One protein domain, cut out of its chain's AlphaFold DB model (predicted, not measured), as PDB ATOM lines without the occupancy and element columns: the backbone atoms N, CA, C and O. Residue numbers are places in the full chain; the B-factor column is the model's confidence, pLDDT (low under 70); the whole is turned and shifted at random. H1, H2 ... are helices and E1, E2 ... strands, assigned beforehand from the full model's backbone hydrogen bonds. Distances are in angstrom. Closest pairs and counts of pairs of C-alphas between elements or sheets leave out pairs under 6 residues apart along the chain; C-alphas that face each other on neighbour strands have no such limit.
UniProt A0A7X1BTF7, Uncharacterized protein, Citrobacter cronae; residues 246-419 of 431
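Overview. This is residues 246 to 419 of the 431 residues of an uncharacterized protein of Citrobacter cronae (UniProt A0A7X1BTF7). A twisted, curled sheet of four strands, with H1 packed along one face, makes one end of this model, and a group of five helices, H2 to H6, makes the other. In that group the short H4 sits between H2 and the long H6, H5 packs on the first part of H6, and H3 lies off to one side; the long link of residues 264 to 285 loops out from the sheet toward these helices and comes back. You will meet 174 printed residues, with four named strands and then six named helices, in the order E1 E2 E3 E4 H1 H2 H3 H4 H5 H6. The sheet's order is E1 E2 E3 E4, antiparallel throughout, and the class is mixed, helices and strands. The whole is compact, with a radius of gyration of the C-alphas of 17.7 A, and spans 52 by 35 by 27 A.

Along the chain. Find C-alpha 246 at (49.096, -35.211, 20.207); there E1 begins, residues 246 to 249. Next comes E2, residues 255 to 263, the longest strand at 25.2 A from first to last C-alpha. E3 is residues 286 to 291, 16.5 A, and E4 is residues 296 to 301, 16.3 A. Look for C-alpha 323 at (49.443, -27.844, 17.059), where H1 begins; it runs 22.1 A through residues 323 to 338. H2 is residues 340 to 351, 16.7 A, and H3 is residues 362 to 369, 10.4 A. Two short helices follow, H4 at residues 378 to 382 and H5 at residues 386 to 389. H6, residues 397 to 418, is 30.7 A long and ends at C-alpha 418, (38.467, -6.510, -4.882).

Arrangement. Begin with the strands, a meander, each the antiparallel neighbour of the one before, in three hairpins. For E1 and E2, look at N 248 and O 256, 2.8 A apart; for E2 and E3, at N 261 and O 288, 2.8 A; for E3 and E4, at N 289 and O 297, 2.9 A, each within hydrogen-bond range. The pairing is staggered: E2 pairs with E1 over residues 255 to 258 and with E3 over residues 258 to 263. The sheet is strongly twisted. H1 is on the sheet, in two layers, a helix on one face of a sheet, at a height over the sheet of 9.5 A. It lies over E3 and E4 and runs along the strands, but only just, at 29 degrees to E3 on the local plane. H1 touches H2 with residues 332 to 336 alone, at a steep tilt of 52 degrees, opposite ways; their closest C-alphas, of Ala 336 and Leu 343, are 6.9 A apart. H4 touches H2, closest at the C-alphas of Ala 349 and Arg 379, 5.0 A. H4 also touches H6, closest at those of Leu 378 and Cys 407, 6.6 A. H5 touches H6, closest at those of Glu 386 and Ala 400, 5.4 A. H2 and H6 are near each other. H3 is close to but not clearly touching H6, with the C-alphas of Val 364 and Ser 399 closest at 7.4 A. In H2, H3 and H4 every O i to N i+4 pair is within hydrogen-bond range; in H1 11 of 12 are, in H6 17 of 18, and H5 is too short for such a pair.

Size, cuts and confidence. The two C-alphas farthest apart are those of Asp 252 and Glu 417, 56.7 A. The printed part has no cut. The links E2 to E3, 22 residues, and E4 to H1, 21 residues, are long. The mean pLDDT of the printed part is 89.8, and no printed residue is under 70.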
ATOM      1  N   TYR A 246      47.807 -35.440  19.564       89.00
ATOM      2  CA  TYR A 246      49.096 -35.211  20.207       89.00
ATOM      3  C   TYR A 246      49.156 -35.925  21.546       89.00
ATOM      4  O   TYR A 246      48.410 -35.590  22.464       89.00
ATOM      5  N   ASP A 247      50.069 -36.883  21.665       90.38
ATOM      6  CA  ASP A 247      50.341 -37.582  22.916       90.38
ATOM      7  C   ASP A 247      51.514 -36.928  23.647       90.38
ATOM      8  O   ASP A 247      52.644 -36.892  23.163       90.38
ATOM      9  N   THR A 248      51.239 -36.429  24.846       89.81
ATOM     10  CA  THR A 248      52.190 -35.744  25.728       89.81
ATOM     11  C   THR A 248      52.141 -36.364  27.125       89.81
ATOM     12  O   THR A 248      51.319 -37.243  27.411       89.81
ATOM     13  N   LYS A 249      53.048 -35.953  28.012       90.31
ATOM     14  CA  LYS A 249      53.076 -36.410  29.406       90.31
ATOM     15  C   LYS A 249      53.384 -35.246  30.331       90.31
ATOM     16  O   LYS A 249      54.302 -34.481  30.049       90.31
ATOM     17  N   LYS A 250      52.656 -35.154  31.445       86.12
ATOM     18  CA  LYS A 250      52.992 -34.236  32.541       86.12
ATOM     19  C   LYS A 250      54.278 -34.650  33.244       86.12
ATOM     20  O   LYS A 250      54.744 -35.783  33.109       86.12
ATOM     21  N   ALA A 251      54.824 -33.732  34.040       83.69
ATOM     22  CA  ALA A 251      56.016 -33.969  34.855       83.69
ATOM     23  C   ALA A 251      55.872 -35.161  35.828       83.69
ATOM     24  O   ALA A 251      56.867 -35.791  36.176       83.69
ATOM     25  N   ASP A 252      54.646 -35.499  36.236       84.75
ATOM     26  CA  ASP A 252      54.311 -36.663  37.071       84.75
ATOM     27  C   ASP A 252      54.182 -37.986  36.284       84.75
ATOM     28  O   ASP A 252      53.927 -39.041  36.865       84.75
ATOM     29  N   GLY A 253      54.370 -37.947  34.962       84.62
ATOM     30  CA  GLY A 253      54.248 -39.091  34.064       84.62
ATOM     31  C   GLY A 253      52.824 -39.382  33.585       84.62
ATOM     32  O   GLY A 253      52.648 -40.330  32.813       84.62
ATOM     33  N   GLN A 254      51.818 -38.591  33.982       88.00
ATOM     34  CA  GLN A 254      50.442 -38.768  33.522       88.00
ATOM     35  C   GLN A 254      50.346 -38.520  32.003       88.00
ATOM     36  O   GLN A 254      50.724 -37.438  31.542       88.00
ATOM     37  N   PRO A 255      49.835 -39.481  31.205       91.19
ATOM     38  CA  PRO A 255      49.660 -39.290  29.771       91.19
ATOM     39  C   PRO A 255      48.496 -38.340  29.486       91.19
ATOM     40  O   PRO A 255      47.392 -38.506  30.015       91.19
ATOM     41  N   ILE A 256      48.738 -37.369  28.613       91.75
ATOM     42  CA  ILE A 256      47.735 -36.417  28.146       91.75
ATOM     43  C   ILE A 256      47.683 -36.476  26.633       91.75
ATOM     44  O   ILE A 256      48.682 -36.234  25.961       91.75
ATOM     45  N   ARG A 257      46.496 -36.762  26.107       91.19
ATOM     46  CA  ARG A 257      46.232 -36.687  24.674       91.19
ATOM     47  C   ARG A 257      45.454 -35.422  24.380       91.19
ATOM     48  O   ARG A 257      44.418 -35.222  25.007       91.19
ATOM     49  N   PHE A 258      45.926 -34.628  23.428       91.75
ATOM     50  CA  PHE A 258      45.165 -33.546  22.813       91.75
ATOM     51  C   PHE A 258      44.576 -34.025  21.490       91.75
ATOM     52  O   PHE A 258      45.250 -34.707  20.718       91.75
ATOM     53  N   THR A 259      43.326 -33.665  21.232       88.75
ATOM     54  CA  THR A 259      42.607 -33.958  19.996       88.75
ATOM     55  C   THR A 259      41.940 -32.698  19.473       88.75
ATOM     56  O   THR A 259      41.414 -31.885  20.241       88.75
ATOM     57  N   MET A 260      41.940 -32.535  18.154       87.94
ATOM     58  CA  MET A 260      41.263 -31.423  17.492       87.94
ATOM     59  C   MET A 260      39.958 -31.899  16.871       87.94
ATOM     60  O   MET A 260      39.923 -32.834  16.075       87.94
ATOM     61  N   HIS A 261      38.864 -31.238  17.223       83.75
ATOM     62  CA  HIS A 261      37.532 -31.577  16.747       83.75
ATOM     63  C   HIS A 261      36.932 -30.403  15.991       83.75
ATOM     64  O   HIS A 261      36.878 -29.287  16.504       83.75
ATOM     65  N   ARG A 262      36.437 -30.664  14.781       84.69
ATOM     66  CA  ARG A 262      35.635 -29.695  14.039       84.69
ATOM     67  C   ARG A 262      34.190 -29.763  14.515       84.69
ATOM     68  O   ARG A 262      33.578 -30.824  14.521       84.69
ATOM     69  N   PHE A 263      33.625 -28.616  14.849       81.06
ATOM     70  CA  PHE A 263      32.214 -28.454  15.165       81.06
ATOM     71  C   PHE A 263      31.551 -27.656  14.047       81.06
ATOM     72  O   PHE A 263      32.060 -26.607  13.668       81.06
ATOM     73  N   PHE A 264      30.406 -28.115  13.531       76.81
ATOM     74  CA  PHE A 264      29.603 -27.397  12.524       76.81
ATOM     75  C   PHE A 264      28.742 -26.301  13.145       76.81
ATOM     76  O   PHE A 264      27.514 -26.275  13.043       76.81
ATOM     77  N   ARG A 265      29.418 -25.426  13.874       77.69
ATOM     78  CA  ARG A 265      28.864 -24.195  14.394       77.69
ATOM     79  C   ARG A 265      29.991 -23.177  14.415       77.69
ATOM     80  O   ARG A 265      31.049 -23.461  14.975       77.69
ATOM     81  N   GLY A 266      29.766 -22.014  13.817       75.94
ATOM     82  CA  GLY A 266      30.675 -20.881  13.946       75.94
ATOM     83  C   GLY A 266      30.786 -20.396  15.383       75.94
ATOM     84  O   GLY A 266      29.825 -20.492  16.156       75.94
ATOM     85  N   SER A 267      31.948 -19.857  15.730       74.31
ATOM     86  CA  SER A 267      32.112 -19.078  16.949       74.31
ATOM     87  C   SER A 267      31.772 -17.623  16.654       74.31
ATOM     88  O   SER A 267      32.149 -17.092  15.613       74.31
ATOM     89  N   LEU A 268      31.040 -16.992  17.570       82.56
ATOM     90  CA  LEU A 268      30.674 -15.585  17.482       82.56
ATOM     91  C   LEU A 268      31.464 -14.815  18.536       82.56
ATOM     92  O   LEU A 268      31.166 -14.918  19.729       82.56
ATOM     93  N   ILE A 269      32.434 -14.016  18.095       84.56
ATOM     94  CA  ILE A 269      33.106 -13.052  18.964       84.56
ATOM     95  C   ILE A 269      32.494 -11.673  18.761       84.56
ATOM     96  O   ILE A 269      32.467 -11.138  17.651       84.56
ATOM     97  N   HIS A 270      32.048 -11.088  19.870       82.00
ATOM     98  CA  HIS A 270      31.687  -9.682  19.935       82.00
ATOM     99  C   HIS A 270      32.959  -8.865  20.162       82.00
ATOM    100  O   HIS A 270      33.633  -9.027  21.176       82.00
ATOM    101  N   GLN A 271      33.267  -8.000  19.207       81.31
ATOM    102  CA  GLN A 271      34.379  -7.056  19.237       81.31
ATOM    103  C   GLN A 271      33.901  -5.732  18.637       81.31
ATOM    104  O   GLN A 271      32.914  -5.722  17.890       81.31
ATOM    105  N   ASP A 272      34.581  -4.631  18.948       80.75
ATOM    106  CA  ASP A 272      34.308  -3.365  18.270       80.75
ATOM    107  C   ASP A 272      34.597  -3.535  16.761       80.75
ATOM    108  O   ASP A 272      35.617  -4.128  16.399       80.75
ATOM    109  N   PRO A 273      33.719  -3.083  15.845       74.56
ATOM    110  CA  PRO A 273      34.008  -3.094  14.410       74.56
ATOM    111  C   PRO A 273      35.315  -2.385  14.021       74.56
ATOM    112  O   PRO A 273      35.877  -2.707  12.970       74.56
ATOM    113  N   GLU A 274      35.777  -1.440  14.844       78.56
ATOM    114  CA  GLU A 274      37.031  -0.705  14.657       78.56
ATOM    115  C   GLU A 274      38.256  -1.410  15.265       78.56
ATOM    116  O   GLU A 274      39.392  -0.991  15.013       78.56
ATOM    117  N   ASP A 275      38.053  -2.502  16.010       83.25
ATOM    118  CA  ASP A 275      39.131  -3.351  16.512       83.25
ATOM    119  C   ASP A 275      39.596  -4.322  15.421       83.25
ATOM    120  O   ASP A 275      38.816  -5.055  14.806       83.25
ATOM    121  N   TYR A 276      40.910  -4.343  15.191       85.81
ATOM    122  CA  TYR A 276      41.545  -5.261  14.249       85.81
ATOM    123  C   TYR A 276      42.700  -6.008  14.926       85.81
ATOM    124  O   TYR A 276      43.379  -5.438  15.791       85.81
ATOM    125  N   PRO A 277      43.010  -7.225  14.454       90.44
ATOM    126  CA  PRO A 277      42.355  -7.940  13.349       90.44
ATOM    127  C   PRO A 277      40.947  -8.415  13.712       90.44
ATOM    128  O   PRO A 277      40.693  -8.783  14.853       90.44
ATOM    129  N   ARG A 278      40.022  -8.396  12.744       89.69
ATOM    130  CA  ARG A 278      38.637  -8.798  13.003       89.69
ATOM    131  C   ARG A 278      38.479 -10.311  13.026       89.69
ATOM    132  O   ARG A 278      39.123 -10.992  12.233       89.69
ATOM    133  N   TYR A 279      37.587 -10.842  13.858       90.94
ATOM    134  CA  TYR A 279      37.234 -12.267  13.817       90.94
ATOM    135  C   TYR A 279      36.293 -12.602  12.655       90.94
ATOM    136  O   TYR A 279      35.401 -11.824  12.314       90.94
ATOM    137  N   VAL A 280      36.484 -13.780  12.056       90.12
ATOM    138  CA  VAL A 280      35.621 -14.317  10.997       90.12
ATOM    139  C   VAL A 280      34.408 -14.983  11.637       90.12
ATOM    140  O   VAL A 280      34.393 -16.179  11.910       90.12
ATOM    141  N   ASN A 281      33.368 -14.194  11.878       88.75
ATOM    142  CA  ASN A 281      32.112 -14.656  12.467       88.75
ATOM    143  C   ASN A 281      31.179 -15.328  11.440       88.75
ATOM    144  O   ASN A 281      30.172 -15.915  11.822       88.75
ATOM    145  N   THR A 282      31.490 -15.259  10.141       86.50
ATOM    146  CA  THR A 282      30.707 -15.890   9.061       86.50
ATOM    147  C   THR A 282      30.939 -17.393   8.917       86.50
ATOM    148  O   THR A 282      30.284 -18.027   8.091       86.50
ATOM    149  N   LEU A 283      31.870 -17.973   9.682       86.31
ATOM    150  CA  LEU A 283      32.156 -19.402   9.610       86.31
ATOM    151  C   LEU A 283      30.952 -20.217  10.079       86.31
ATOM    152  O   LEU A 283      30.340 -19.922  11.098       86.31
ATOM    153  N   ASP A 284      30.652 -21.296   9.368       83.38
ATOM    154  CA  ASP A 284      29.690 -22.315   9.793       83.38
ATOM    155  C   ASP A 284      30.364 -23.438  10.601       83.38
ATOM    156  O   ASP A 284      29.717 -24.413  10.983       83.38
ATOM    157  N   PHE A 285      31.659 -23.297  10.896       86.19
ATOM    158  CA  PHE A 285      32.433 -24.256  11.670       86.19
ATOM    159  C   PHE A 285      33.466 -23.600  12.589       86.19
ATOM    160  O   PHE A 285      33.901 -22.473  12.364       86.19
ATOM    161  N   THR A 286      33.891 -24.356  13.600       88.50
ATOM    162  CA  THR A 286      34.925 -23.974  14.570       88.50
ATOM    163  C   THR A 286      35.733 -25.202  14.970       88.50
ATOM    164  O   THR A 286      35.182 -26.303  15.033       88.50
ATOM    165  N   TYR A 287      37.021 -25.037  15.268       89.75
ATOM    166  CA  TYR A 287      37.823 -26.095  15.875       89.75
ATOM    167  C   TYR A 287      37.834 -25.973  17.397       89.75
ATOM    168  O   TYR A 287      37.965 -24.884  17.951       89.75
ATOM    169  N   HIS A 288      37.710 -27.102  18.081       89.94
ATOM    170  CA  HIS A 288      37.931 -27.205  19.514       89.94
ATOM    171  C   HIS A 288      39.087 -28.156  19.770       89.94
ATOM    172  O   HIS A 288      39.094 -29.289  19.286       89.94
ATOM    173  N   ILE A 289      40.032 -27.695  20.574       91.44
ATOM    174  CA  ILE A 289      41.089 -28.528  21.127       91.44
ATOM    175  C   ILE A 289      40.545 -29.104  22.427       91.44
ATOM    176  O   ILE A 289      40.087 -28.351  23.284       91.44
ATOM    177  N   LEU A 290      40.581 -30.420  22.580       90.12
ATOM    178  CA  LEU A 290      40.188 -31.117  23.801       90.12
ATOM    179  C   LEU A 290      41.361 -31.962  24.278       90.12
ATOM    180  O   LEU A 290      42.118 -32.479  23.464       90.12
ATOM    181  N   CYS A 291      41.508 -32.130  25.588       91.12
ATOM    182  CA  CYS A 291      42.463 -33.081  26.138       91.12
ATOM    183  C   CYS A 291      41.819 -34.074  27.106       91.12
ATOM    184  O   CYS A 291      40.710 -33.864  27.604       91.12
ATOM    185  N   THR A 292      42.537 -35.154  27.424       90.62
ATOM    186  CA  THR A 292      42.074 -36.218  28.338       90.62
ATOM    187  C   THR A 292      41.787 -35.751  29.767       90.62
ATOM    188  O   THR A 292      41.126 -36.472  30.510       90.62
ATOM    189  N   LEU A 293      42.229 -34.549  30.156       89.56
ATOM    190  CA  LEU A 293      41.892 -33.928  31.444       89.56
ATOM    191  C   LEU A 293      40.528 -33.213  31.444       89.56
ATOM    192  O   LEU A 293      40.155 -32.619  32.451       89.56
ATOM    193  N   GLY A 294      39.793 -33.226  30.326       86.56
ATOM    194  CA  GLY A 294      38.531 -32.491  30.180       86.56
ATOM    195  C   GLY A 294      38.713 -30.979  30.001       86.56
ATOM    196  O   GLY A 294      37.737 -30.236  30.033       86.56
ATOM    197  N   ILE A 295      39.952 -30.524  29.808       89.81
ATOM    198  CA  ILE A 295      40.286 -29.134  29.492       89.81
ATOM    199  C   ILE A 295      40.272 -28.974  27.976       89.81
ATOM    200  O   ILE A 295      40.751 -29.847  27.249       89.81
ATOM    201  N   GLY A 296      39.741 -27.854  27.500       87.50
ATOM    202  CA  GLY A 296      39.699 -27.562  26.080       87.50
ATOM    203  C   GLY A 296      39.684 -26.078  25.769       87.50
ATOM    204  O   GLY A 296      39.434 -25.245  26.640       87.50
ATOM    205  N   ALA A 297      39.944 -25.766  24.507       91.19
ATOM    206  CA  ALA A 297      39.954 -24.412  23.991       91.19
ATOM    207  C   ALA A 297      39.173 -24.345  22.679       91.19
ATOM    208  O   ALA A 297      39.410 -25.126  21.757       91.19
ATOM    209  N   THR A 298      38.240 -23.399  22.599       91.25
ATOM    210  CA  THR A 298      37.590 -23.026  21.341       91.25
ATOM    211  C   THR A 298      38.548 -22.152  20.545       91.25
ATOM    212  O   THR A 298      39.026 -21.134  21.055       91.25
ATOM    213  N   VAL A 299      38.817 -22.542  19.305       92.50
ATOM    214  CA  VAL A 299      39.698 -21.813  18.400       92.50
ATOM    215  C   VAL A 299      38.891 -20.810  17.596       92.50
ATOM    216  O   VAL A 299      37.909 -21.152  16.948       92.50
ATOM    217  N   HIS A 300      39.323 -19.563  17.623       91.69
ATOM    218  CA  HIS A 300      38.740 -18.477  16.858       91.69
ATOM    219  C   HIS A 300      39.684 -18.115  15.729       91.69
ATOM    220  O   HIS A 300      40.895 -18.253  15.866       91.69
ATOM    221  N   LEU A 301      39.142 -17.666  14.604       92.25
ATOM    222  CA  LEU A 301      39.954 -17.315  13.452       92.25
ATOM    223  C   LEU A 301      39.792 -15.835  13.156       92.25
ATOM    224  O   LEU A 301      38.667 -15.360  12.995       92.25
ATOM    225  N   ASN A 302      40.903 -15.115  13.072       92.06
ATOM    226  CA  ASN A 302      40.872 -13.736  12.611       92.06
ATOM    227  C   ASN A 302      40.896 -13.641  11.073       92.06
ATOM    228  O   ASN A 302      41.135 -14.629  10.372       92.06
ATOM    229  N   GLU A 303      40.646 -12.449  10.529       90.88
ATOM    230  CA  GLU A 303      40.508 -12.184   9.089       90.88
ATOM    231  C   GLU A 303      41.787 -12.467   8.277       90.88
ATOM    232  O   GLU A 303      41.756 -12.449   7.049       90.88
ATOM    233  N   TRP A 304      42.897 -12.779   8.955       93.50
ATOM    234  CA  TRP A 304      44.188 -13.154   8.373       93.50
ATOM    235  C   TRP A 304      44.531 -14.637   8.548       93.50
ATOM    236  O   TRP A 304      45.687 -15.040   8.360       93.50
ATOM    237  N   LEU A 305      43.529 -15.454   8.885       92.12
ATOM    238  CA  LEU A 305      43.649 -16.892   9.131       92.12
ATOM    239  C   LEU A 305      44.639 -17.217  10.251       92.12
ATOM    240  O   LEU A 305      45.386 -18.189  10.155       92.12
ATOM    241  N   ARG A 306      44.701 -16.377  11.287       92.81
ATOM    242  CA  ARG A 306      45.445 -16.689  12.507       92.81
ATOM    243  C   ARG A 306      44.496 -17.390  13.481       92.81
ATOM    244  O   ARG A 306      43.500 -16.777  13.877       92.81
ATOM    245  N   PRO A 307      44.769 -18.648  13.860       93.56
ATOM    246  CA  PRO A 307      44.058 -19.308  14.940       93.56
ATOM    247  C   PRO A 307      44.386 -18.614  16.264       93.56
ATOM    248  O   PRO A 307      45.550 -18.366  16.573       93.56
ATOM    249  N   GLU A 308      43.366 -18.304  17.050       91.62
ATOM    250  CA  GLU A 308      43.475 -17.678  18.361       91.62
ATOM    251  C   GLU A 308      42.677 -18.494  19.377       91.62
ATOM    252  O   GLU A 308      41.481 -18.751  19.224       91.62
ATOM    253  N   TYR A 309      43.353 -18.935  20.431       92.62
ATOM    254  CA  TYR A 309      42.762 -19.723  21.504       92.62
ATOM    255  C   TYR A 309      43.512 -19.471  22.807       92.62
ATOM    256  O   TYR A 309      44.689 -19.107  22.820       92.62
ATOM    257  N   ARG A 310      42.821 -19.671  23.929       90.50
ATOM    258  CA  ARG A 310      43.418 -19.551  25.257       90.50
ATOM    259  C   ARG A 310      43.921 -20.910  25.718       90.50
ATOM    260  O   ARG A 310      43.143 -21.853  25.808       90.50
ATOM    261  N   ILE A 311      45.200 -20.973  26.070       91.50
ATOM    262  CA  ILE A 311      45.789 -22.136  26.734       91.50
ATOM    263  C   ILE A 311      45.473 -22.042  28.228       91.50
ATOM    264  O   ILE A 311      45.698 -21.002  28.857       91.50
ATOM    265  N   ASP A 312      44.919 -23.112  28.793       92.25
ATOM    266  CA  ASP A 312      44.671 -23.187  30.229       92.25
ATOM    267  C   ASP A 312      46.000 -23.393  30.985       92.25
ATOM    268  O   ASP A 312      46.801 -24.242  30.580       92.25
ATOM    269  N   PRO A 313      46.259 -22.656  32.084       91.81
ATOM    270  CA  PRO A 313      47.493 -22.798  32.859       91.81
ATOM    271  C   PRO A 313      47.808 -24.229  33.314       91.81
ATOM    272  O   PRO A 313      48.975 -24.551  33.508       91.81
ATOM    273  N   LEU A 314      46.800 -25.094  33.475       89.25
ATOM    274  CA  LEU A 314      46.972 -26.483  33.918       89.25
ATOM    275  C   LEU A 314      47.578 -27.419  32.864       89.25
ATOM    276  O   LEU A 314      47.896 -28.565  33.198       89.25
ATOM    277  N   VAL A 315      47.667 -26.973  31.609       91.00
ATOM    278  CA  VAL A 315      48.213 -27.742  30.479       91.00
ATOM    279  C   VAL A 315      49.260 -26.963  29.680       91.00
ATOM    280  O   VAL A 315      49.700 -27.432  28.635       91.00
ATOM    281  N   ALA A 316      49.652 -25.775  30.143       91.31
ATOM    282  CA  ALA A 316      50.567 -24.897  29.416       91.31
ATOM    283  C   ALA A 316      51.982 -25.483  29.272       91.31
ATOM    284  O   ALA A 316      52.646 -25.230  28.273       91.31
ATOM    285  N   ASP A 317      52.429 -26.277  30.244       90.19
ATOM    286  CA  ASP A 317      53.737 -26.944  30.274       90.19
ATOM    287  C   ASP A 317      53.835 -28.154  29.334       90.19
ATOM    288  O   ASP A 317      54.929 -28.559  28.952       90.19
ATOM    289  N   VAL A 318      52.690 -28.722  28.959       92.00
ATOM    290  CA  VAL A 318      52.569 -29.911  28.101       92.00
ATOM    291  C   VAL A 318      51.890 -29.601  26.768       92.00
ATOM    292  O   VAL A 318      51.477 -30.514  26.056       92.00
ATOM    293  N   TRP A 319      51.719 -28.320  26.444       91.56
ATOM    294  CA  TRP A 319      51.031 -27.908  25.232       91.56
ATOM    295  C   TRP A 319      51.859 -28.280  23.989       91.56
ATOM    296  O   TRP A 319      53.034 -27.922  23.927       91.56
ATOM    297  N   PRO A 320      51.288 -28.987  22.997       90.12
ATOM    298  CA  PRO A 320      52.044 -29.422  21.824       90.12
ATOM    299  C   PRO A 320      52.569 -28.259  20.968       90.12
ATOM    300  O   PRO A 320      51.797 -27.365  20.616       90.12
ATOM    301  N   GLU A 321      53.850 -28.306  20.580       86.06
ATOM    302  CA  GLU A 321      54.496 -27.256  19.773       86.06
ATOM    303  C   GLU A 321      53.921 -27.156  18.348       86.06
ATOM    304  O   GLU A 321      53.640 -26.052  17.908       86.06
ATOM    305  N   GLY A 322      53.659 -28.282  17.664       87.56
ATOM    306  CA  GLY A 322      53.178 -28.303  16.266       87.56
ATOM    307  C   GLY A 322      51.674 -28.067  16.066       87.56
ATOM    308  O   GLY A 322      51.184 -27.994  14.941       87.56
ATOM    309  N   MET A 323      50.903 -27.958  17.153       89.44
ATOM    310  CA  MET A 323      49.443 -27.844  17.059       89.44
ATOM    311  C   MET A 323      49.000 -26.551  16.372       89.44
ATOM    312  O   MET A 323      47.929 -26.498  15.767       89.44
ATOM    313  N   TYR A 324      49.795 -25.494  16.490       90.25
ATOM    314  CA  TYR A 324      49.454 -24.211  15.905       90.25
ATOM    315  C   TYR A 324      49.532 -24.248  14.372       90.25
ATOM    316  O   TYR A 324      48.627 -23.751  13.696       90.25
ATOM    317  N   GLU A 325      50.580 -24.866  13.831       88.94
ATOM    318  CA  GLU A 325      50.813 -25.062  12.401       88.94
ATOM    319  C   GLU A 325      49.737 -25.960  11.791       88.94
ATOM    320  O   GLU A 325      49.121 -25.576  10.793       88.94
ATOM    321  N   ASP A 326      49.428 -27.081  12.447       88.75
ATOM    322  CA  ASP A 326      48.355 -27.981  12.023       88.75
ATOM    323  C   ASP A 326      47.007 -27.258  11.977       88.75
ATOM    324  O   ASP A 326      46.273 -27.364  10.998       88.75
ATOM    325  N   LEU A 327      46.674 -26.456  12.997       90.31
ATOM    326  CA  LEU A 327      45.442 -25.664  12.982       90.31
ATOM    327  C   LEU A 327      45.414 -24.679  11.813       90.31
ATOM    328  O   LEU A 327      44.363 -24.508  11.191       90.31
ATOM    329  N   GLN A 328      46.536 -24.027  11.498       89.69
ATOM    330  CA  GLN A 328      46.610 -23.141  10.336       89.69
ATOM    331  C   GLN A 328      46.355 -23.888   9.025       89.69
ATOM    332  O   GLN A 328      45.607 -23.383   8.183       89.69
ATOM    333  N   GLU A 329      46.940 -25.072   8.851       88.19
ATOM    334  CA  GLU A 329      46.726 -25.921   7.676       88.19
ATOM    335  C   GLU A 329      45.271 -26.400   7.594       88.19
ATOM    336  O   GLU A 329      44.592 -26.177   6.589       88.19
ATOM    337  N   MET A 330      44.725 -26.916   8.698       87.50
ATOM    338  CA  MET A 330      43.339 -27.376   8.786       87.50
ATOM    339  C   MET A 330      42.334 -26.277   8.435       87.50
ATOM    340  O   MET A 330      41.368 -26.541   7.708       87.50
ATOM    341  N   TYR A 331      42.537 -25.056   8.946       89.94
ATOM    342  CA  TYR A 331      41.704 -23.911   8.588       89.94
ATOM    343  C   TYR A 331      41.904 -23.519   7.126       89.94
ATOM    344  O   TYR A 331      40.909 -23.275   6.450       89.94
ATOM    345  N   ARG A 332      43.134 -23.487   6.601       89.69
ATOM    346  CA  ARG A 332      43.392 -23.167   5.186       89.69
ATOM    347  C   ARG A 332      42.632 -24.107   4.247       89.69
ATOM    348  O   ARG A 332      41.950 -23.620   3.343       89.69
ATOM    349  N   ASP A 333      42.676 -25.410   4.507       87.25
ATOM    350  CA  ASP A 333      41.974 -26.424   3.715       87.25
ATOM    351  C   ASP A 333      40.455 -26.220   3.723       87.25
ATOM    352  O   ASP A 333      39.793 -26.246   2.682       87.25
ATOM    353  N   ASP A 334      39.877 -25.961   4.897       85.94
ATOM    354  CA  ASP A 334      38.434 -25.742   5.006       85.94
ATOM    355  C   ASP A 334      37.993 -24.389   4.428       85.94
ATOM    356  O   ASP A 334      36.892 -24.267   3.871       85.94
ATOM    357  N   MET A 335      38.851 -23.368   4.505       87.94
ATOM    358  CA  MET A 335      38.598 -22.059   3.901       87.94
ATOM    359  C   MET A 335      38.668 -22.095   2.382       87.94
ATOM    360  O   MET A 335      37.944 -21.330   1.747       87.94
ATOM    361  N   ALA A 336      39.443 -23.004   1.787       88.19
ATOM    362  CA  ALA A 336      39.473 -23.169   0.334       88.19
ATOM    363  C   ALA A 336      38.087 -23.508  -0.226       88.19
ATOM    364  O   ALA A 336      37.720 -23.055  -1.309       88.19
ATOM    365  N   THR A 337      37.288 -24.246   0.549       82.62
ATOM    366  CA  THR A 337      35.919 -24.609   0.169       82.62
ATOM    367  C   THR A 337      34.895 -23.551   0.585       82.62
ATOM    368  O   THR A 337      33.966 -23.269  -0.167       82.62
ATOM    369  N   THR A 338      35.023 -22.982   1.788       83.31
ATOM    370  CA  THR A 338      33.969 -22.138   2.385       83.31
ATOM    371  C   THR A 338      34.159 -20.638   2.140       83.31
ATOM    372  O   THR A 338      33.187 -19.936   1.875       83.31
ATOM    373  N   HIS A 339      35.397 -20.135   2.193       87.69
ATOM    374  CA  HIS A 339      35.725 -18.708   2.101       87.69
ATOM    375  C   HIS A 339      36.942 -18.449   1.180       87.69
ATOM    376  O   HIS A 339      37.919 -17.823   1.600       87.69
ATOM    377  N   PRO A 340      36.901 -18.856  -0.108       90.31
ATOM    378  CA  PRO A 340      38.046 -18.726  -1.024       90.31
ATOM    379  C   PRO A 340      38.486 -17.269  -1.255       90.31
ATOM    380  O   PRO A 340      39.645 -16.985  -1.542       90.31
ATOM    381  N   HIS A 341      37.565 -16.324  -1.089       88.69
ATOM    382  CA  HIS A 341      37.821 -14.890  -1.175       88.69
ATOM    383  C   HIS A 341      38.724 -14.373  -0.035       88.69
ATOM    384  O   HIS A 341      39.556 -13.498  -0.280       88.69
ATOM    385  N   LEU A 342      38.623 -14.943   1.177       90.19
ATOM    386  CA  LEU A 342      39.541 -14.642   2.284       90.19
ATOM    387  C   LEU A 342      40.941 -15.191   2.001       90.19
ATOM    388  O   LEU A 342      41.918 -14.471   2.197       90.19
ATOM    389  N   LEU A 343      41.040 -16.419   1.470       92.75
ATOM    390  CA  LEU A 343      42.330 -16.982   1.054       92.75
ATOM    391  C   LEU A 343      43.018 -16.087   0.020       92.75
ATOM    392  O   LEU A 343      44.183 -15.753   0.190       92.75
ATOM    393  N   LYS A 344      42.277 -15.598  -0.984       92.44
ATOM    394  CA  LYS A 344      42.816 -14.690  -2.008       92.44
ATOM    395  C   LYS A 344      43.442 -13.423  -1.405       92.44
ATOM    396  O   LYS A 344      44.515 -13.012  -1.843       92.44
ATOM    397  N   ARG A 345      42.797 -12.800  -0.406       93.88
ATOM    398  CA  ARG A 345      43.362 -11.629   0.298       93.88
ATOM    399  C   ARG A 345      44.616 -12.006   1.075       93.88
ATOM    400  O   ARG A 345      45.588 -11.259   1.076       93.88
ATOM    401  N   VAL A 346      44.594 -13.147   1.751       93.94
ATOM    402  CA  VAL A 346      45.723 -13.622   2.554       93.94
ATOM    403  C   VAL A 346      46.927 -13.947   1.675       93.94
ATOM    404  O   VAL A 346      48.043 -13.570   2.020       93.94
ATOM    405  N   ASP A 347      46.713 -14.580   0.524       94.50
ATOM    406  CA  ASP A 347      47.769 -14.903  -0.435       94.50
ATOM    407  C   ASP A 347      48.372 -13.638  -1.056       94.50
ATOM    408  O   ASP A 347      49.591 -13.540  -1.179       94.50
ATOM    409  N   TRP A 348      47.548 -12.624  -1.346       95.62
ATOM    410  CA  TRP A 348      48.040 -11.292  -1.710       95.62
ATOM    411  C   TRP A 348      48.867 -10.655  -0.582       95.62
ATOM    412  O   TRP A 348      49.979 -10.196  -0.810       95.62
ATOM    413  N   ALA A 349      48.383 -10.665   0.660       95.44
ATOM    414  CA  ALA A 349      49.133 -10.092   1.777       95.44
ATOM    415  C   ALA A 349      50.439 -10.859   2.074       95.44
ATOM    416  O   ALA A 349      51.381 -10.285   2.615       95.44
ATOM    417  N   ASN A 350      50.516 -12.143   1.717       95.06
ATOM    418  CA  ASN A 350      51.754 -12.916   1.779       95.06
ATOM    419  C   ASN A 350      52.747 -12.542   0.669       95.06
ATOM    420  O   ASN A 350      53.948 -12.694   0.885       95.06
ATOM    421  N   SER A 351      52.275 -12.069  -0.492       95.56
ATOM    422  CA  SER A 351      53.136 -11.686  -1.618       95.56
ATOM    423  C   SER A 351      53.725 -10.278  -1.495       95.56
ATOM    424  O   SER A 351      54.709  -9.975  -2.166       95.56
ATOM    425  N   VAL A 352      53.165  -9.428  -0.631       95.50
ATOM    426  CA  VAL A 352      53.687  -8.084  -0.348       95.50
ATOM    427  C   VAL A 352      54.782  -8.164   0.721       95.50
ATOM    428  O   VAL A 352      54.487  -8.377   1.900       95.50
ATOM    429  N   SER A 353      56.040  -7.974   0.316       95.38
ATOM    430  CA  SER A 353      57.191  -7.880   1.228       95.38
ATOM    431  C   SER A 353      57.103  -6.625   2.094       95.38
ATOM    432  O   SER A 353      56.743  -5.559   1.601       95.38
ATOM    433  N   LEU A 354      57.476  -6.716   3.375       93.25
ATOM    434  CA  LEU A 354      57.524  -5.534   4.250       93.25
ATOM    435  C   LEU A 354      58.616  -4.537   3.854       93.25
ATOM    436  O   LEU A 354      58.494  -3.358   4.174       93.25
ATOM    437  N   GLU A 355      59.663  -4.993   3.164       91.94
ATOM    438  CA  GLU A 355      60.737  -4.118   2.674       91.94
ATOM    439  C   GLU A 355      60.247  -3.161   1.577       91.94
ATOM    440  O   GLU A 355      60.758  -2.047   1.466       91.94
ATOM    441  N   ASP A 356      59.217  -3.569   0.830       91.44
ATOM    442  CA  ASP A 356      58.629  -2.798  -0.269       91.44
ATOM    443  C   ASP A 356      57.533  -1.827   0.207       91.44
ATOM    444  O   ASP A 356      57.007  -1.033  -0.575       91.44
ATOM    445  N   VAL A 357      57.160  -1.872   1.491       91.62
ATOM    446  CA  VAL A 357      56.103  -1.021   2.049       91.62
ATOM    447  C   VAL A 357      56.659   0.354   2.419       91.62
ATOM    448  O   VAL A 357      57.380   0.528   3.408       91.62
ATOM    449  N   GLU A 358      56.259   1.372   1.658       89.56
ATOM    450  CA  GLU A 358      56.644   2.756   1.926       89.56
ATOM    451  C   GLU A 358      56.145   3.249   3.297       89.56
ATOM    452  O   GLU A 358      54.990   3.070   3.686       89.56
ATOM    453  N   GLY A 359      57.020   3.945   4.029       88.00
ATOM    454  CA  GLY A 359      56.685   4.573   5.310       88.00
ATOM    455  C   GLY A 359      57.065   3.767   6.555       88.00
ATOM    456  O   GLY A 359      56.900   4.287   7.660       88.00
ATOM    457  N   ILE A 360      57.632   2.562   6.408       92.62
ATOM    458  CA  ILE A 360      58.205   1.802   7.529       92.62
ATOM    459  C   ILE A 360      59.698   2.156   7.699       92.62
ATOM    460  O   ILE A 360      60.498   1.935   6.791       92.62
ATOM    461  N   PRO A 361      60.136   2.694   8.856       93.00
ATOM    462  CA  PRO A 361      61.546   2.994   9.097       93.00
ATOM    463  C   PRO A 361      62.420   1.732   9.145       93.00
ATOM    464  O   PRO A 361      62.049   0.737   9.765       93.00
ATOM    465  N   ALA A 362      63.652   1.811   8.631       91.44
ATOM    466  CA  ALA A 362      64.601   0.687   8.622       91.44
ATOM    467  C   ALA A 362      64.891   0.097  10.020       91.44
ATOM    468  O   ALA A 362      65.104  -1.105  10.162       91.44
ATOM    469  N   ALA A 363      64.868   0.922  11.074       90.50
ATOM    470  CA  ALA A 363      65.018   0.452  12.454       90.50
ATOM    471  C   ALA A 363      63.848  -0.442  12.907       90.50
ATOM    472  O   ALA A 363      64.063  -1.403  13.642       90.50
ATOM    473  N   VAL A 364      62.630  -0.142  12.440       92.31
ATOM    474  CA  VAL A 364      61.417  -0.923  12.713       92.31
ATOM    475  C   VAL A 364      61.455  -2.232  11.923       92.31
ATOM    476  O   VAL A 364      61.253  -3.286  12.517       92.31
ATOM    477  N   LEU A 365      61.822  -2.198  10.635       92.88
ATOM    478  CA  LEU A 365      62.019  -3.410   9.821       92.88
ATOM    479  C   LEU A 365      63.069  -4.346  10.431       92.88
ATOM    480  O   LEU A 365      62.833  -5.540  10.586       92.88
ATOM    481  N   LYS A 366      64.205  -3.799  10.880       92.75
ATOM    482  CA  LYS A 366      65.245  -4.587  11.552       92.75
ATOM    483  C   LYS A 366      64.742  -5.233  12.846       92.75
ATOM    484  O   LYS A 366      65.122  -6.362  13.144       92.75
ATOM    485  N   ALA A 367      63.916  -4.533  13.627       91.56
ATOM    486  CA  ALA A 367      63.317  -5.100  14.835       91.56
ATOM    487  C   ALA A 367      62.340  -6.242  14.505       91.56
ATOM    488  O   ALA A 367      62.384  -7.281  15.156       91.56
ATOM    489  N   LEU A 368      61.530  -6.078  13.456       92.12
ATOM    490  CA  LEU A 368      60.590  -7.084  12.955       92.12
ATOM    491  C   LEU A 368      61.287  -8.344  12.398       92.12
ATOM    492  O   LEU A 368      60.835  -9.459  12.650       92.12
ATOM    493  N   HIS A 369      62.417  -8.191  11.700       92.12
ATOM    494  CA  HIS A 369      63.210  -9.320  11.190       92.12
ATOM    495  C   HIS A 369      63.961 -10.089  12.286       92.12
ATOM    496  O   HIS A 369      64.220 -11.277  12.125       92.12
ATOM    497  N   ASN A 370      64.302  -9.429  13.397       89.75
ATOM    498  CA  ASN A 370      65.021 -10.038  14.522       89.75
ATOM    499  C   ASN A 370      64.104 -10.769  15.521       89.75
ATOM    500  O   ASN A 370      64.579 -11.201  16.571       89.75
ATOM    501  N   HIS A 371      62.804 -10.845  15.250       89.81
ATOM    502  CA  HIS A 371      61.869 -11.619  16.057       89.81
ATOM    503  C   HIS A 371      62.097 -13.130  15.865       89.81
ATOM    504  O   HIS A 371      62.536 -13.549  14.795       89.81
ATOM    505  N   ASP A 372      61.762 -13.943  16.875       81.69
ATOM    506  CA  ASP A 372      61.955 -15.407  16.855       81.69
ATOM    507  C   ASP A 372      61.292 -16.063  15.631       81.69
ATOM    508  O   ASP A 372      61.830 -16.989  15.027       81.69
ATOM    509  N   THR A 373      60.150 -15.513  15.214       83.06
ATOM    510  CA  THR A 373      59.546 -15.738  13.896       83.06
ATOM    511  C   THR A 373      59.649 -14.444  13.082       83.06
ATOM    512  O   THR A 373      58.921 -13.496  13.395       83.06
ATOM    513  N   PRO A 374      60.544 -14.360  12.079       88.94
ATOM    514  CA  PRO A 374      60.763 -13.131  11.323       88.94
ATOM    515  C   PRO A 374      59.516 -12.676  10.559       88.94
ATOM    516  O   PRO A 374      58.927 -13.428   9.783       88.94
ATOM    517  N   PHE A 375      59.144 -11.410  10.729       93.06
ATOM    518  CA  PHE A 375      58.031 -10.806  10.000       93.06
ATOM    519  C   PHE A 375      58.506 -10.415   8.597       93.06
ATOM    520  O   PHE A 375      59.220  -9.433   8.446       93.06
ATOM    521  N   GLN A 376      58.125 -11.183   7.577       92.88
ATOM    522  CA  GLN A 376      58.599 -10.970   6.195       92.88
ATOM    523  C   GLN A 376      57.625 -10.200   5.290       92.88
ATOM    524  O   GLN A 376      58.038  -9.569   4.322       92.88
ATOM    525  N   ASN A 377      56.323 -10.267   5.567       95.56
ATOM    526  CA  ASN A 377      55.282  -9.818   4.643       95.56
ATOM    527  C   ASN A 377      54.151  -9.088   5.371       95.56
ATOM    528  O   ASN A 377      54.076  -9.084   6.605       95.56
ATOM    529  N   LEU A 378      53.272  -8.462   4.592       95.75
ATOM    530  CA  LEU A 378      52.163  -7.651   5.087       95.75
ATOM    531  C   LEU A 378      51.253  -8.434   6.052       95.75
ATOM    532  O   LEU A 378      50.839  -7.902   7.088       95.75
ATOM    533  N   ARG A 379      50.994  -9.717   5.761       94.94
ATOM    534  CA  ARG A 379      50.185 -10.596   6.622       94.94
ATOM    535  C   ARG A 379      50.795 -10.755   8.017       94.94
ATOM    536  O   ARG A 379      50.051 -10.695   8.995       94.94
ATOM    537  N   HIS A 380      52.115 -10.941   8.123       93.94
ATOM    538  CA  HIS A 380      52.806 -11.108   9.410       93.94
ATOM    539  C   HIS A 380      52.547  -9.957  10.374       93.94
ATOM    540  O   HIS A 380      52.444 -10.199  11.566       93.94
ATOM    541  N   VAL A 381      52.382  -8.727   9.887       94.38
ATOM    542  CA  VAL A 381      52.028  -7.586  10.746       94.38
ATOM    543  C   VAL A 381      50.539  -7.600  11.081       94.38
ATOM    544  O   VAL A 381      50.162  -7.491  12.243       94.38
ATOM    545  N   LEU A 382      49.689  -7.748  10.065       94.06
ATOM    546  CA  LEU A 382      48.249  -7.521  10.193       94.06
ATOM    547  C   LEU A 382      47.503  -8.615  10.964       94.06
ATOM    548  O   LEU A 382      46.395  -8.375  11.437       94.06
ATOM    549  N   MET A 383      48.097  -9.800  11.112       93.44
ATOM    550  CA  MET A 383      47.522 -10.880  11.914       93.44
ATOM    551  C   MET A 383      47.582 -10.632  13.433       93.44
ATOM    552  O   MET A 383      46.986 -11.403  14.184       93.44
ATOM    553  N   PHE A 384      48.303  -9.605  13.889       92.69
ATOM    554  CA  PHE A 384      48.411  -9.223  15.298       92.69
ATOM    555  C   PHE A 384      47.664  -7.919  15.564       92.69
ATOM    556  O   PHE A 384      47.564  -7.052  14.703       92.69
ATOM    557  N   SER A 385      47.147  -7.762  16.779       91.19
ATOM    558  CA  SER A 385      46.599  -6.488  17.255       91.19
ATOM    559  C   SER A 385      47.718  -5.493  17.611       91.19
ATOM    560  O   SER A 385      48.857  -5.884  17.880       91.19
ATOM    561  N   GLU A 386      47.419  -4.188  17.682       91.69
ATOM    562  CA  GLU A 386      48.430  -3.178  18.069       91.69
ATOM    563  C   GLU A 386      49.081  -3.460  19.434       91.69
ATOM    564  O   GLU A 386      50.308  -3.341  19.541       91.69
ATOM    565  N   PRO A 387      48.324  -3.865  20.477       91.81
ATOM    566  CA  PRO A 387      48.914  -4.217  21.763       91.81
ATOM    567  C   PRO A 387      49.804  -5.461  21.698       91.81
ATOM    568  O   PRO A 387      50.745  -5.566  22.481       91.81
ATOM    569  N   GLU A 388      49.524  -6.410  20.802       91.12
ATOM    570  CA  GLU A 388      50.384  -7.577  20.586       91.12
ATOM    571  C   GLU A 388      51.669  -7.199  19.853       91.12
ATOM    572  O   GLU A 388      52.750  -7.577  20.300       91.12
ATOM    573  N   LEU A 389      51.585  -6.387  18.795       91.75
ATOM    574  CA  LEU A 389      52.768  -5.888  18.085       91.75
ATOM    575  C   LEU A 389      53.684  -5.071  19.001       91.75
ATOM    576  O   LEU A 389      54.903  -5.167  18.899       91.75
ATOM    577  N   ALA A 390      53.121  -4.307  19.940       93.38
ATOM    578  CA  ALA A 390      53.895  -3.551  20.925       93.38
ATOM    579  C   ALA A 390      54.655  -4.433  21.940       93.38
ATOM    580  O   ALA A 390      55.471  -3.915  22.703       93.38
ATOM    581  N   LYS A 391      54.397  -5.750  21.981       91.31
ATOM    582  CA  LYS A 391      55.178  -6.712  22.780       91.31
ATOM    583  C   LYS A 391      56.414  -7.219  22.037       91.31
ATOM    584  O   LYS A 391      57.300  -7.788  22.674       91.31
ATOM    585  N   VAL A 392      56.501  -7.009  20.720       90.62
ATOM    586  CA  VAL A 392      57.683  -7.371  19.933       90.62
ATOM    587  C   VAL A 392      58.864  -6.525  20.400       90.62
ATOM    588  O   VAL A 392      58.799  -5.296  20.485       90.62
ATOM    589  N   LYS A 393      59.981  -7.187  20.709       89.56
ATOM    590  CA  LYS A 393      61.187  -6.522  21.202       89.56
ATOM    591  C   LYS A 393      61.667  -5.465  20.200       89.56
ATOM    592  O   LYS A 393      62.031  -5.780  19.075       89.56
ATOM    593  N   GLY A 394      61.713  -4.206  20.637       87.56
ATOM    594  CA  GLY A 394      62.116  -3.073  19.794       87.56
ATOM    595  C   GLY A 394      60.958  -2.344  19.102       87.56
ATOM    596  O   GLY A 394      61.201  -1.319  18.468       87.56
ATOM    597  N   ILE A 395      59.714  -2.802  19.271       92.31
ATOM    598  CA  ILE A 395      58.506  -2.147  18.762       92.31
ATOM    599  C   ILE A 395      57.730  -1.540  19.935       92.31
ATOM    600  O   ILE A 395      57.153  -2.243  20.751       92.31
ATOM    601  N   GLY A 396      57.708  -0.209  20.034       92.31
ATOM    602  CA  GLY A 396      56.863   0.492  21.009       92.31
ATOM    603  C   GLY A 396      55.448   0.748  20.478       92.31
ATOM    604  O   GLY A 396      55.225   0.717  19.268       92.31
ATOM    605  N   SER A 397      54.507   1.128  21.349       93.56
ATOM    606  CA  SER A 397      53.100   1.383  20.978       93.56
ATOM    607  C   SER A 397      52.933   2.372  19.815       93.56
ATOM    608  O   SER A 397      52.107   2.163  18.937       93.56
ATOM    609  N   LYS A 398      53.769   3.421  19.745       92.94
ATOM    610  CA  LYS A 398      53.761   4.374  18.616       92.94
ATOM    611  C   LYS A 398      54.191   3.733  17.293       92.94
ATOM    612  O   LYS A 398      53.669   4.098  16.246       92.94
ATOM    613  N   SER A 399      55.155   2.812  17.337       93.00
ATOM    614  CA  SER A 399      55.622   2.087  16.148       93.00
ATOM    615  C   SER A 399      54.592   1.049  15.702       93.00
ATOM    616  O   SER A 399      54.344   0.948  14.509       93.00
ATOM    617  N   ALA A 400      53.934   0.359  16.641       93.31
ATOM    618  CA  ALA A 400      52.837  -0.568  16.351       93.31
ATOM    619  C   ALA A 400      51.640   0.133  15.679       93.31
ATOM    620  O   ALA A 400      51.192  -0.301  14.620       93.31
ATOM    621  N   ALA A 401      51.187   1.270  16.223       93.12
ATOM    622  CA  ALA A 401      50.108   2.061  15.621       93.12
ATOM    623  C   ALA A 401      50.483   2.601  14.227       93.12
ATOM    624  O   ALA A 401      49.662   2.630  13.311       93.12
ATOM    625  N   MET A 402      51.744   3.013  14.037       94.31
ATOM    626  CA  MET A 402      52.250   3.419  12.723       94.31
ATOM    627  C   MET A 402      52.245   2.249  11.729       94.31
ATOM    628  O   MET A 402      51.732   2.424  10.626       94.31
ATOM    629  N   LEU A 403      52.738   1.070  12.129       93.94
ATOM    630  CA  LEU A 403      52.738  -0.138  11.299       93.94
ATOM    631  C   LEU A 403      51.324  -0.493  10.844       93.94
ATOM    632  O   LEU A 403      51.090  -0.645   9.651       93.94
ATOM    633  N   HIS A 404      50.357  -0.533  11.761       92.31
ATOM    634  CA  HIS A 404      48.958  -0.761  11.405       92.31
ATOM    635  C   HIS A 404      48.418   0.291  10.448       92.31
ATOM    636  O   HIS A 404      47.809  -0.060   9.442       92.31
ATOM    637  N   LYS A 405      48.668   1.574  10.710       92.75
ATOM    638  CA  LYS A 405      48.205   2.651   9.833       92.75
ATOM    639  C   LYS A 405      48.768   2.533   8.415       92.75
ATOM    640  O   LYS A 405      48.041   2.798   7.464       92.75
ATOM    641  N   VAL A 406      50.045   2.186   8.268       94.19
ATOM    642  CA  VAL A 406      50.690   2.019   6.957       94.19
ATOM    643  C   VAL A 406      50.163   0.765   6.263       94.19
ATOM    644  O   VAL A 406      49.644   0.853   5.153       94.19
ATOM    645  N   CYS A 407      50.200  -0.381   6.941       94.19
ATOM    646  CA  CYS A 407      49.774  -1.658   6.380       94.19
ATOM    647  C   CYS A 407      48.282  -1.673   6.013       94.19
ATOM    648  O   CYS A 407      47.911  -2.225   4.981       94.19
ATOM    649  N   ARG A 408      47.411  -1.034   6.805       90.25
ATOM    650  CA  ARG A 408      45.972  -0.966   6.507       90.25
ATOM    651  C   ARG A 408      45.638  -0.096   5.308       90.25
ATOM    652  O   ARG A 408      44.694  -0.427   4.611       90.25
ATOM    653  N   LYS A 409      46.413   0.949   5.007       92.88
ATOM    654  CA  LYS A 409      46.189   1.725   3.775       92.88
ATOM    655  C   LYS A 409      46.289   0.847   2.530       92.88
ATOM    656  O   LYS A 409      45.447   0.963   1.649       92.88
ATOM    657  N   LEU A 410      47.263  -0.066   2.500       93.94
ATOM    658  CA  LEU A 410      47.404  -1.038   1.413       93.94
ATOM    659  C   LEU A 410      46.211  -1.998   1.355       93.94
ATOM    660  O   LEU A 410      45.746  -2.349   0.276       93.94
ATOM    661  N   VAL A 411      45.690  -2.407   2.516       92.50
ATOM    662  CA  VAL A 411      44.468  -3.220   2.587       92.50
ATOM    663  C   VAL A 411      43.263  -2.455   2.051       92.50
ATOM    664  O   VAL A 411      42.518  -3.010   1.255       92.50
ATOM    665  N   ASP A 412      43.086  -1.190   2.433       91.44
ATOM    666  CA  ASP A 412      41.976  -0.353   1.971       91.44
ATOM    667  C   ASP A 412      42.024  -0.141   0.449       91.44
ATOM    668  O   ASP A 412      40.988  -0.105  -0.214       91.44
ATOM    669  N   GLU A 413      43.221   0.006  -0.123       92.31
ATOM    670  CA  GLU A 413      43.429   0.077  -1.573       92.31
ATOM    671  C   GLU A 413      43.059  -1.242  -2.255       92.31
ATOM    672  O   GLU A 413      42.282  -1.244  -3.209       92.31
ATOM    673  N   TRP A 414      43.511  -2.371  -1.706       93.25
ATOM    674  CA  TRP A 414      43.154  -3.691  -2.219       93.25
ATOM    675  C   TRP A 414      41.645  -3.971  -2.137       93.25
ATOM    676  O   TRP A 414      41.056  -4.499  -3.086       93.25
ATOM    677  N   GLU A 415      40.992  -3.593  -1.031       90.31
ATOM    678  CA  GLU A 415      39.549  -3.763  -0.820       90.31
ATOM    679  C   GLU A 415      38.711  -2.862  -1.741       90.31
ATOM    680  O   GLU A 415      37.608  -3.253  -2.125       90.31
ATOM    681  N   LYS A 416      39.215  -1.690  -2.156       91.25
ATOM    682  CA  LYS A 416      38.546  -0.861  -3.179       91.25
ATOM    683  C   LYS A 416      38.484  -1.559  -4.536       91.25
ATOM    684  O   LYS A 416      37.498  -1.395  -5.249       91.25
ATOM    685  N   GLU A 417      39.510  -2.332  -4.884       89.75
ATOM    686  CA  GLU A 417      39.594  -3.044  -6.163       89.75
ATOM    687  C   GLU A 417      38.895  -4.413  -6.138       89.75
ATOM    688  O   GLU A 417      38.307  -4.826  -7.137       89.75
ATOM    689  N   ASN A 418      38.941  -5.123  -5.004       88.19
ATOM    690  CA  ASN A 418      38.467  -6.510  -4.882       88.19
ATOM    691  C   ASN A 418      37.159  -6.661  -4.083       88.19
ATOM    692  O   ASN A 418      36.598  -7.758  -4.035       88.19
ATOM    693  N   GLY A 419      36.658  -5.575  -3.490       84.38
ATOM    694  CA  GLY A 419      35.480  -5.556  -2.627       84.38
ATOM    695  C   GLY A 419      35.821  -5.743  -1.145       84.38
ATOM    696  O   GLY A 419      36.738  -6.477  -0.775       84.38
TER     697      GLY A 419